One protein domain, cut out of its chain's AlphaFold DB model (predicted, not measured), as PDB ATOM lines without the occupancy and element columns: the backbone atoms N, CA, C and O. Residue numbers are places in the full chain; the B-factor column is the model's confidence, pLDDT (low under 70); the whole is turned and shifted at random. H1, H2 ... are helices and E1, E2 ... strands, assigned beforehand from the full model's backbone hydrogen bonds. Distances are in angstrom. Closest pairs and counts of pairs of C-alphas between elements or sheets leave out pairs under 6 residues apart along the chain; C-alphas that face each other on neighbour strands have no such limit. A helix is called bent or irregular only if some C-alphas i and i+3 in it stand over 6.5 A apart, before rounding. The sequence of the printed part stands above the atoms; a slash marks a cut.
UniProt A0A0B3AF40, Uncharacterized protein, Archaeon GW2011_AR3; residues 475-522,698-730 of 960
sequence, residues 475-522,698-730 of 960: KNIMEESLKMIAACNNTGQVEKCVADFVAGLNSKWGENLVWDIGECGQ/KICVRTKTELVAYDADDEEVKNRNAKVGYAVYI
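What this domain is: This is residues 475 to 522 and 698 to 730 of the 960 residues of an uncharacterized protein of Archaeon GW2011_AR3 (UniProt A0A0B3AF40). A helical hairpin, H1 and H2, covers part of a strongly twisted three-stranded sheet, and the bent hairpin of E2 and E3 runs on beyond the short strand E1. The link between the helices and the link between E2 and E3 lie toward opposite ends of the long axis. The printed part has 81 residues, with two named helices and three named strands in the order H1, H2, E1, E2, E3; the sheet's order is E1, E2, E3, antiparallel, and the class is mixed, helices and strands. It is only just compact, close to loose, with a radius of gyration of the C-alphas of 14.0 A, and its elongated outline spans 44 by 23 by 18 A.

How they stand to each other: H1, residues 475 to 488, touches H2, residues 494 to 509, with its residues 484 to 488 alone; the closest C-alphas, those of Cys 488 and Cys 497, are 5.7 A apart. This hairpin runs opposite ways at a steep tilt of 36 degrees, only just past shallow. In both helices every O i to N i+4 pair is within hydrogen-bond range. The sheet is E1, residues 513 to 517, E2, residues 698 to 711, and E3, residues 716 to 729, and with H1 and H2 it makes two layers, the helices on one face of the sheet. H1 is on the sheet at a height of 7.9 A, over E2, and runs along the strands, at 6 degrees to E2 on the local plane. H2 is on the sheet at a height of 7.7 A, over E1; the closest C-alphas of the two, Asn 506 and Val 514, are 5.8 A apart. E1 and E2 are antiparallel neighbours, with N 514 and O 702 2.8 A apart. E2 and E3 form a hairpin, with N 701 and O 724 at 2.8 A and N 720 and O 707 at 2.8 A. E2 bends by 128 degrees at residue 708, and E3 bends by 92 degrees at residue 719.

Where its parts are: H1 begins at C-alpha 475, (224.219, 251.870, 231.703), and is 19.9 A long. H2 is 21.8 A long. E1 measures 13.3 A and E2 20.5 A from first to last C-alpha. E3 is 33.4 A long and ends at C-alpha 729, (241.451, 256.796, 226.561).

The domain as a whole: The two C-alphas farthest apart, those of Asn 490 and Glu 716, are 44.1 A apart. Residues 523 to 697 are not printed, and C-alphas 522 and 698 are 14.6 A apart across this cut, which lies between E1 and E2. The links H1 to H2, H2 to E1 and E2 to E3 are tight. The mean pLDDT of the printed part is 90.2; residues 521 to 522 and residue 713 are under 70.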
ATOM      1  N   LYS A 475     223.452 252.985 231.140       92.62
ATOM      2  CA  LYS A 475     224.219 251.870 231.703       92.62
ATOM      3  C   LYS A 475     224.723 250.909 230.622       92.62
ATOM      4  O   LYS A 475     225.868 250.474 230.696       92.62
ATOM      5  N   ASN A 476     223.899 250.596 229.621       94.38
ATOM      6  CA  ASN A 476     224.291 249.748 228.496       94.38
ATOM      7  C   ASN A 476     225.427 250.396 227.698       94.38
ATOM      8  O   ASN A 476     226.377 249.701 227.349       94.38
ATOM      9  N   ILE A 477     225.359 251.711 227.449       95.19
ATOM     10  CA  ILE A 477     226.438 252.452 226.789       95.19
ATOM     11  C   ILE A 477     227.720 252.291 227.606       95.19
ATOM     12  O   ILE A 477     228.690 251.747 227.095       95.19
ATOM     13  N   MET A 478     227.693 252.634 228.894       95.25
ATOM     14  CA  MET A 478     228.848 252.516 229.791       95.25
ATOM     15  C   MET A 478     229.475 251.112 229.811       95.25
ATOM     16  O   MET A 478     230.693 250.965 229.693       95.25
ATOM     17  N   GLU A 479     228.659 250.065 229.941       95.75
ATOM     18  CA  GLU A 479     229.139 248.681 229.963       95.75
ATOM     19  C   GLU A 479     229.767 248.247 228.631       95.75
ATOM     20  O   GLU A 479     230.768 247.527 228.631       95.75
ATOM     21  N   GLU A 480     229.202 248.655 227.493       96.88
ATOM     22  CA  GLU A 480     229.763 248.337 226.177       96.88
ATOM     23  C   GLU A 480     231.045 249.137 225.893       96.88
ATOM     24  O   GLU A 480     231.998 248.567 225.361       96.88
ATOM     25  N   SER A 481     231.146 250.394 226.337       95.69
ATOM     26  CA  SER A 481     232.378 251.192 226.232       95.69
ATOM     27  C   SER A 481     233.515 250.591 227.050       95.69
ATOM     28  O   SER A 481     234.648 250.529 226.581       95.69
ATOM     29  N   LEU A 482     233.232 250.073 228.251       95.00
ATOM     30  CA  LEU A 482     234.229 249.359 229.056       95.00
ATOM     31  C   LEU A 482     234.738 248.091 228.358       95.00
ATOM     32  O   LEU A 482     235.939 247.813 228.387       95.00
ATOM     33  N   LYS A 483     233.847 247.332 227.706       96.31
ATOM     34  CA  LYS A 483     234.242 246.159 226.908       96.31
ATOM     35  C   LYS A 483     235.081 246.564 225.702       96.31
ATOM     36  O   LYS A 483     236.053 245.877 225.408       96.31
ATOM     37  N   MET A 484     234.728 247.664 225.041       96.44
ATOM     38  CA  MET A 484     235.485 248.208 223.919       96.44
ATOM     39  C   MET A 484     236.897 248.615 224.349       96.44
ATOM     40  O   MET A 484     237.860 248.166 223.738       96.44
ATOM     41  N   ILE A 485     237.037 249.382 225.440       94.69
ATOM     42  CA  ILE A 485     238.347 249.756 225.994       94.69
ATOM     43  C   ILE A 485     239.162 248.495 226.293       94.69
ATOM     44  O   ILE A 485     240.306 248.392 225.868       94.69
ATOM     45  N   ALA A 486     238.577 247.502 226.970       94.12
ATOM     46  CA  ALA A 486     239.277 246.259 227.297       94.12
ATOM     47  C   ALA A 486     239.681 245.442 226.053       94.12
ATOM     48  O   ALA A 486     240.760 244.850 226.040       94.12
ATOM     49  N   ALA A 487     238.836 245.411 225.018       94.06
ATOM     50  CA  ALA A 487     239.115 244.721 223.762       94.06
ATOM     51  C   ALA A 487     240.218 245.426 222.958       94.06
ATOM     52  O   ALA A 487     241.106 244.759 222.430       94.06
ATOM     53  N   CYS A 488     240.193 246.761 222.919       94.19
ATOM     54  CA  CYS A 488     241.118 247.565 222.124       94.19
ATOM     55  C   CYS A 488     242.418 247.948 222.849       94.19
ATOM     56  O   CYS A 488     243.369 248.383 222.210       94.19
ATOM     57  N   ASN A 489     242.510 247.720 224.162       91.06
ATOM     58  CA  ASN A 489     243.732 247.916 224.953       91.06
ATOM     59  C   ASN A 489     244.889 246.991 224.525       91.06
ATOM     60  O   ASN A 489     246.048 247.261 224.818       91.06
ATOM     61  N   ASN A 490     244.570 245.882 223.852       86.25
ATOM     62  CA  ASN A 490     245.526 244.854 223.441       86.25
ATOM     63  C   ASN A 490     245.766 244.855 221.921       86.25
ATOM     64  O   ASN A 490     245.950 243.798 221.316       86.25
ATOM     65  N   THR A 491     245.702 246.016 221.278       86.06
ATOM     66  CA  THR A 491     245.973 246.144 219.842       86.06
ATOM     67  C   THR A 491     246.752 247.426 219.583       86.06
ATOM     68  O   THR A 491     246.387 248.464 220.133       86.06
ATOM     69  N   GLY A 492     247.756 247.360 218.704       80.19
ATOM     70  CA  GLY A 492     248.467 248.543 218.198       80.19
ATOM     71  C   GLY A 492     247.630 249.398 217.232       80.19
ATOM     72  O   GLY A 492     247.894 250.578 217.044       80.19
ATOM     73  N   GLN A 493     246.547 248.846 216.662       86.06
ATOM     74  CA  GLN A 493     245.630 249.537 215.740       86.06
ATOM     75  C   GLN A 493     244.331 249.962 216.446       86.06
ATOM     76  O   GLN A 493     243.249 249.439 216.162       86.06
ATOM     77  N   VAL A 494     244.423 250.895 217.402       87.25
ATOM     78  CA  VAL A 494     243.272 251.326 218.226       87.25
ATOM     79  C   VAL A 494     242.104 251.826 217.391       87.25
ATOM     80  O   VAL A 494     240.991 251.350 217.591       87.25
ATOM     81  N   GLU A 495     242.341 252.747 216.457       88.00
ATOM     82  CA  GLU A 495     241.279 253.375 215.659       88.00
ATOM     83  C   GLU A 495     240.452 252.332 214.907       88.00
ATOM     84  O   GLU A 495     239.223 252.310 214.990       88.00
ATOM     85  N   LYS A 496     241.136 251.395 214.246       91.38
ATOM     86  CA  LYS A 496     240.501 250.283 213.544       91.38
ATOM     87  C   LYS A 496     239.757 249.355 214.502       91.38
ATOM     88  O   LYS A 496     238.632 248.964 214.207       91.38
ATOM     89  N   CYS A 497     240.345 249.026 215.654       94.38
ATOM     90  CA  CYS A 497     239.671 248.204 216.660       94.38
ATOM     91  C   CYS A 497     238.376 248.859 217.155       94.38
ATOM     92  O   CYS A 497     237.344 248.194 217.242       94.38
ATOM     93  N   VAL A 498     238.415 250.161 217.450       94.25
ATOM     94  CA  VAL A 498     237.244 250.924 217.889       94.25
ATOM     95  C   VAL A 498     236.193 250.969 216.778       94.25
ATOM     96  O   VAL A 498     235.028 250.690 217.055       94.25
ATOM     97  N   ALA A 499     236.594 251.209 215.525       94.06
ATOM     98  CA  ALA A 499     235.714 251.165 214.353       94.06
ATOM     99  C   ALA A 499     235.008 249.817 214.182       94.06
ATOM    100  O   ALA A 499     233.778 249.769 214.077       94.06
ATOM    101  N   ASP A 500     235.758 248.717 214.233       95.88
ATOM    102  CA  ASP A 500     235.211 247.366 214.125       95.88
ATOM    103  C   ASP A 500     234.259 247.054 215.296       95.88
ATOM    104  O   ASP A 500     233.185 246.468 215.105       95.88
ATOM    105  N   PHE A 501     234.604 247.489 216.514       97.12
ATOM    106  CA  PHE A 501     233.764 247.297 217.697       97.12
ATOM    107  C   PHE A 501     232.454 248.089 217.595       97.12
ATOM    108  O   PHE A 501     231.378 247.534 217.836       97.12
ATOM    109  N   VAL A 502     232.518 249.359 217.185       95.75
ATOM    110  CA  VAL A 502     231.352 250.230 216.973       95.75
ATOM    111  C   VAL A 502     230.441 249.686 215.871       95.75
ATOM    112  O   VAL A 502     229.223 249.653 216.051       95.75
ATOM    113  N   ALA A 503     230.993 249.161 214.774       95.88
ATOM    114  CA  ALA A 503     230.206 248.480 213.742       95.88
ATOM    115  C   ALA A 503     229.457 247.249 214.302       95.88
ATOM    116  O   ALA A 503     228.279 247.017 213.989       95.88
ATOM    117  N   GLY A 504     230.107 246.490 215.191       96.62
ATOM    118  CA  GLY A 504     229.486 245.397 215.939       96.62
ATOM    119  C   GLY A 504     228.363 245.866 216.870       96.62
ATOM    120  O   GLY A 504     227.290 245.252 216.905       96.62
ATOM    121  N   LEU A 505     228.559 246.982 217.580       95.94
ATOM    122  CA  LEU A 505     227.539 247.583 218.442       95.94
ATOM    123  C   LEU A 505     226.336 248.085 217.649       95.94
ATOM    124  O   LEU A 505     225.209 247.812 218.051       95.94
ATOM    125  N   ASN A 506     226.545 248.724 216.498       95.31
ATOM    126  CA  ASN A 506     225.459 249.138 215.610       95.31
ATOM    127  C   ASN A 506     224.667 247.946 215.064       95.31
ATOM    128  O   ASN A 506     223.448 248.015 214.946       95.31
ATOM    129  N   SER A 507     225.323 246.813 214.814       95.00
ATOM    130  CA  SER A 507     224.626 245.579 214.431       95.00
ATOM    131  C   SER A 507     223.801 244.987 215.584       95.00
ATOM    132  O   SER A 507     222.746 244.400 215.355       95.00
ATOM    133  N   LYS A 508     224.269 245.141 216.830       96.00
ATOM    134  CA  LYS A 508     223.607 244.633 218.044       96.00
ATOM    135  C   LYS A 508     222.468 245.533 218.533       96.00
ATOM    136  O   LYS A 508     221.453 245.022 218.999       96.00
ATOM    137  N   TRP A 509     222.651 246.851 218.466       93.62
ATOM    138  CA  TRP A 509     221.803 247.855 219.112       93.62
ATOM    139  C   TRP A 509     221.168 248.861 218.152       93.62
ATOM    140  O   TRP A 509     220.360 249.657 218.619       93.62
ATOM    141  N   GLY A 510     221.485 248.840 216.852       84.44
ATOM    142  CA  GLY A 510     221.143 249.899 215.884       84.44
ATOM    143  C   GLY A 510     219.653 250.224 215.739       84.44
ATOM    144  O   GLY A 510     219.284 251.244 215.157       84.44
ATOM    145  N   GLU A 511     218.765 249.401 216.300       87.44
ATOM    146  CA  GLU A 511     217.351 249.741 216.429       87.44
ATOM    147  C   GLU A 511     217.060 250.790 217.514       87.44
ATOM    148  O   GLU A 511     216.086 251.519 217.353       87.44
ATOM    149  N   ASN A 512     217.888 250.923 218.553       89.81
ATOM    150  CA  ASN A 512     217.670 251.821 219.696       89.81
ATOM    151  C   ASN A 512     218.834 252.799 219.932       89.81
ATOM    152  O   ASN A 512     218.590 253.950 220.289       89.81
ATOM    153  N   LEU A 513     220.076 252.350 219.715       93.38
ATOM    154  CA  LEU A 513     221.301 253.121 219.930       93.38
ATOM    155  C   LEU A 513     222.164 253.077 218.670       93.38
ATOM    156  O   LEU A 513     222.546 251.999 218.213       93.38
ATOM    157  N   VAL A 514     222.485 254.250 218.135       94.44
ATOM    158  CA  VAL A 514     223.372 254.424 216.984       94.44
ATOM    159  C   VAL A 514     224.692 254.988 217.483       94.44
ATOM    160  O   VAL A 514     224.746 256.112 217.976       94.44
ATOM    161  N   TRP A 515     225.736 254.184 217.371       94.75
ATOM    162  CA  TRP A 515     227.094 254.483 217.793       94.75
ATOM    163  C   TRP A 515     227.880 255.089 216.634       94.75
ATOM    164  O   TRP A 515     227.802 254.600 215.508       94.75
ATOM    165  N   ASP A 516     228.642 256.130 216.926       93.00
ATOM    166  CA  ASP A 516     229.495 256.843 215.984       93.00
ATOM    167  C   ASP A 516     230.859 257.119 216.617       93.00
ATOM    168  O   ASP A 516     230.968 257.226 217.844       93.00
ATOM    169  N   ILE A 517     231.886 257.238 215.782       90.44
ATOM    170  CA  ILE A 517     233.249 257.575 216.210       90.44
ATOM    171  C   ILE A 517     233.557 258.985 215.738       90.44
ATOM    172  O   ILE A 517     233.296 259.325 214.588       90.44
ATOM    173  N   GLY A 518     234.136 259.790 216.623       83.94
ATOM    174  CA  GLY A 518     234.461 261.176 216.316       83.94
ATOM    175  C   GLY A 518     233.271 262.101 216.550       83.94
ATOM    176  O   GLY A 518     232.860 262.310 217.698       83.94
ATOM    177  N   GLU A 519     232.761 262.689 215.466       72.12
ATOM    178  CA  GLU A 519     231.889 263.861 215.507       72.12
ATOM    179  C   GLU A 519     230.588 263.589 216.268       72.12
ATOM    180  O   GLU A 519     229.696 262.830 215.880       72.12
ATOM    181  N   CYS A 520     230.477 264.256 217.410       73.12
ATOM    182  CA  CYS A 520     229.281 264.236 218.221       73.12
ATOM    183  C   CYS A 520     228.252 265.275 217.703       73.12
ATOM    184  O   CYS A 520     227.066 265.155 217.998       73.12
ATOM    185  N   GLY A 521     228.643 266.308 216.954       65.88
ATOM    186  CA  GLY A 521     227.753 267.395 216.508       65.88
ATOM    187  C   GLY A 521     226.699 267.000 215.456       65.88
ATOM    188  O   GLY A 521     226.867 266.039 214.716       65.88
ATOM    189  N   GLN A 522     225.583 267.748 215.378       46.97
ATOM    190  CA  GLN A 522     224.691 267.729 214.194       46.97
ATOM    191  C   GLN A 522     225.255 268.543 213.027       46.97
ATOM    192  O   GLN A 522     224.777 268.414 211.900       46.97
ATOM    193  N   LYS A 698     236.795 259.937 220.719       92.12
ATOM    194  CA  LYS A 698     235.423 260.396 220.932       92.12
ATOM    195  C   LYS A 698     234.432 259.353 220.453       92.12
ATOM    196  O   LYS A 698     234.569 258.806 219.360       92.12
ATOM    197  N   ILE A 699     233.400 259.136 221.253       94.94
ATOM    198  CA  ILE A 699     232.295 258.249 220.934       94.94
ATOM    199  C   ILE A 699     230.999 259.017 221.114       94.94
ATOM    200  O   ILE A 699     230.740 259.629 222.153       94.94
ATOM    201  N   CYS A 700     230.167 258.940 220.088       94.25
ATOM    202  CA  CYS A 700     228.831 259.491 220.089       94.25
ATOM    203  C   CYS A 700     227.828 258.347 220.101       94.25
ATOM    204  O   CYS A 700     227.908 257.442 219.275       94.25
ATOM    205  N   VAL A 701     226.844 258.393 220.993       95.44
ATOM    206  CA  VAL A 701     225.711 257.472 220.936       95.44
ATOM    207  C   VAL A 701     224.425 258.263 220.812       95.44
ATOM    208  O   VAL A 701     224.011 258.958 221.736       95.44
ATOM    209  N   ARG A 702     223.783 258.154 219.652       93.69
ATOM    210  CA  ARG A 702     222.475 258.743 219.374       93.69
ATOM    211  C   ARG A 702     221.384 257.749 219.726       93.69
ATOM    212  O   ARG A 702     221.432 256.581 219.345       93.69
ATOM    213  N   THR A 703     220.378 258.233 220.426       91.06
ATOM    214  CA  THR A 703     219.172 257.476 220.753       91.06
ATOM    215  C   THR A 703     218.075 257.860 219.759       91.06
ATOM    216  O   THR A 703     218.144 258.920 219.134       91.06
ATOM    217  N   LYS A 704     217.046 257.026 219.600       88.50
ATOM    218  CA  LYS A 704     215.846 257.404 218.824       88.50
ATOM    219  C   LYS A 704     214.836 258.234 219.622       88.50
ATOM    220  O   LYS A 704     213.801 258.610 219.078       88.50
ATOM    221  N   THR A 705     215.098 258.465 220.906       89.94
ATOM    222  CA  THR A 705     214.210 259.233 221.774       89.94
ATOM    223  C   THR A 705     214.394 260.716 221.486       89.94
ATOM    224  O   THR A 705     215.482 261.256 221.685       89.94
ATOM    225  N   GLU A 706     213.327 261.373 221.033       93.25
ATOM    226  CA  GLU A 706     213.281 262.827 220.907       93.25
ATOM    227  C   GLU A 706     212.959 263.466 222.265       93.25
ATOM    228  O   GLU A 706     212.012 263.062 222.937       93.25
ATOM    229  N   LEU A 707     213.743 264.469 222.650       93.19
ATOM    230  CA  LEU A 707     213.582 265.302 223.840       93.19
ATOM    231  C   LEU A 707     213.291 266.739 223.408       93.19
ATOM    232  O   LEU A 707     213.855 267.203 222.413       93.19
ATOM    233  N   VAL A 708     212.455 267.465 224.152       93.62
ATOM    234  CA  VAL A 708     212.265 268.905 223.934       93.62
ATOM    235  C   VAL A 708     213.335 269.664 224.716       93.62
ATOM    236  O   VAL A 708     213.205 269.859 225.921       93.62
ATOM    237  N   ALA A 709     214.383 270.115 224.031       93.00
ATOM    238  CA  ALA A 709     215.496 270.821 224.660       93.00
ATOM    239  C   ALA A 709     215.792 272.149 223.951       93.00
ATOM    240  O   ALA A 709     215.613 272.285 222.737       93.00
ATOM    241  N   TYR A 710     216.227 273.131 224.734       88.56
ATOM    242  CA  TYR A 710     216.945 274.307 224.271       88.56
ATOM    243  C   TYR A 710     218.346 273.883 223.848       88.56
ATOM    244  O   TYR A 710     219.124 273.380 224.661       88.56
ATOM    245  N   ASP A 711     218.654 274.111 222.581       81.62
ATOM    246  CA  ASP A 711     219.961 273.838 222.017       81.62
ATOM    247  C   ASP A 711     220.754 275.147 221.949       81.62
ATOM    248  O   ASP A 711     220.352 276.117 221.305       81.62
ATOM    249  N   ALA A 712     221.875 275.202 222.665       74.19
ATOM    250  CA  ALA A 712     222.709 276.398 222.708       74.19
ATOM    251  C   ALA A 712     223.347 276.716 221.344       74.19
ATOM    252  O   ALA A 712     223.711 277.865 221.108       74.19
ATOM    253  N   ASP A 713     223.468 275.724 220.453       69.88
ATOM    254  CA  ASP A 713     224.087 275.894 219.138       69.88
ATOM    255  C   ASP A 713     223.208 276.669 218.150       69.88
ATOM    256  O   ASP A 713     223.728 277.280 217.209       69.88
ATOM    257  N   ASP A 714     221.889 276.639 218.319       78.94
ATOM    258  CA  ASP A 714     220.957 277.382 217.465       78.94
ATOM    259  C   ASP A 714     219.991 278.294 218.219       78.94
ATOM    260  O   ASP A 714     219.198 278.989 217.589       78.94
ATOM    261  N   GLU A 715     220.112 278.349 219.544       80.38
ATOM    262  CA  GLU A 715     219.316 279.185 220.437       80.38
ATOM    263  C   GLU A 715     217.799 278.928 220.336       80.38
ATOM    264  O   GLU A 715     216.987 279.793 220.680       80.38
ATOM    265  N   GLU A 716     217.394 277.727 219.916       85.81
ATOM    266  CA  GLU A 716     215.993 277.335 219.771       85.81
ATOM    267  C   GLU A 716     215.609 276.180 220.705       85.81
ATOM    268  O   GLU A 716     216.408 275.307 221.037       85.81
ATOM    269  N   VAL A 717     214.333 276.144 221.103       87.69
ATOM    270  CA  VAL A 717     213.729 274.989 221.784       87.69
ATOM    271  C   VAL A 717     213.052 274.111 220.739       87.69
ATOM    272  O   VAL A 717     212.087 274.546 220.104       87.69
ATOM    273  N   LYS A 718     213.523 272.874 220.563       93.81
ATOM    274  CA  LYS A 718     212.939 271.922 219.606       93.81
ATOM    275  C   LYS A 718     213.195 270.472 219.989       93.81
ATOM    276  O   LYS A 718     213.945 270.176 220.912       93.81
ATOM    277  N   ASN A 719     212.564 269.567 219.245       93.56
ATOM    278  CA  ASN A 719     212.799 268.138 219.386       93.56
ATOM    279  C   ASN A 719     214.225 267.793 218.941       93.56
ATOM    280  O   ASN A 719     214.619 268.071 217.802       93.56
ATOM    281  N   ARG A 720     214.983 267.159 219.832       90.19
ATOM    282  CA  ARG A 720     216.337 266.660 219.596       90.19
ATOM    283  C   ARG A 720     216.431 265.200 219.991       90.19
ATOM    284  O   ARG A 720     215.978 264.822 221.062       90.19
ATOM    285  N   ASN A 721     217.075 264.387 219.162       91.25
ATOM    286  CA  ASN A 721     217.450 263.043 219.585       91.25
ATOM    287  C   ASN A 721     218.413 263.141 220.769       91.25
ATOM    288  O   ASN A 721     219.426 263.841 220.668       91.25
ATOM    289  N   ALA A 722     218.124 262.433 221.863       90.56
ATOM    290  CA  ALA A 722     219.052 262.375 222.980       90.56
ATOM    291  C   ALA A 722     220.366 261.760 222.492       90.56
ATOM    292  O   ALA A 722     220.369 260.754 221.770       90.56
ATOM    293  N   LYS A 723     221.476 262.384 222.871       92.50
ATOM    294  CA  LYS A 723     222.808 262.021 222.411       92.50
ATOM    295  C   LYS A 723     223.742 261.967 223.600       92.50
ATOM    296  O   LYS A 723     223.776 262.916 224.369       92.50
ATOM    297  N   VAL A 724     224.513 260.895 223.715       94.75
ATOM    298  CA  VAL A 724     225.560 260.749 224.726       94.75
ATOM    299  C   VAL A 724     226.911 260.890 224.036       94.75
ATOM    300  O   VAL A 724     227.315 259.994 223.301       94.75
ATOM    301  N   GLY A 725     227.573 262.032 224.223       94.31
ATOM    302  CA  GLY A 725     228.918 262.288 223.698       94.31
ATOM    303  C   GLY A 725     229.952 262.170 224.809       94.31
ATOM    304  O   GLY A 725     229.862 262.886 225.800       94.31
ATOM    305  N   TYR A 726     230.916 261.267 224.672       95.81
ATOM    306  CA  TYR A 726     231.983 261.074 225.658       95.81
ATOM    307  C   TYR A 726     233.292 260.695 224.963       95.81
ATOM    308  O   TYR A 726     233.304 260.295 223.801       95.81
ATOM    309  N   ALA A 727     234.406 260.836 225.669       94.56
ATOM    310  CA  ALA A 727     235.715 260.423 225.188       94.56
ATOM    311  C   ALA A 727     236.275 259.308 226.071       94.56
ATOM    312  O   ALA A 727     236.033 259.268 227.283       94.56
ATOM    313  N   VAL A 728     237.035 258.401 225.468       95.06
ATOM    314  CA  VAL A 728     237.709 257.311 226.176       95.06
ATOM    315  C   VAL A 728     239.173 257.264 225.794       95.06
ATOM    316  O   VAL A 728     239.511 257.375 224.623       95.06
ATOM    317  N   TYR A 729     240.035 257.059 226.781       93.31
ATOM    318  CA  TYR A 729     241.451 256.796 226.561       93.31
ATOM    319  C   TYR A 729     241.685 255.286 226.463       93.31
ATOM    320  O   TYR A 729     241.299 254.537 227.362       93.31
ATOM    321  N   ILE A 730     242.333 254.810 225.405       92.56
ATOM    322  CA  ILE A 730     242.647 253.388 225.244       92.56
ATOM    323  C   ILE A 730     244.146 253.205 225.510       92.56
ATOM    324  O   ILE A 730     244.966 253.625 224.688       92.56
TER     325      ILE A 730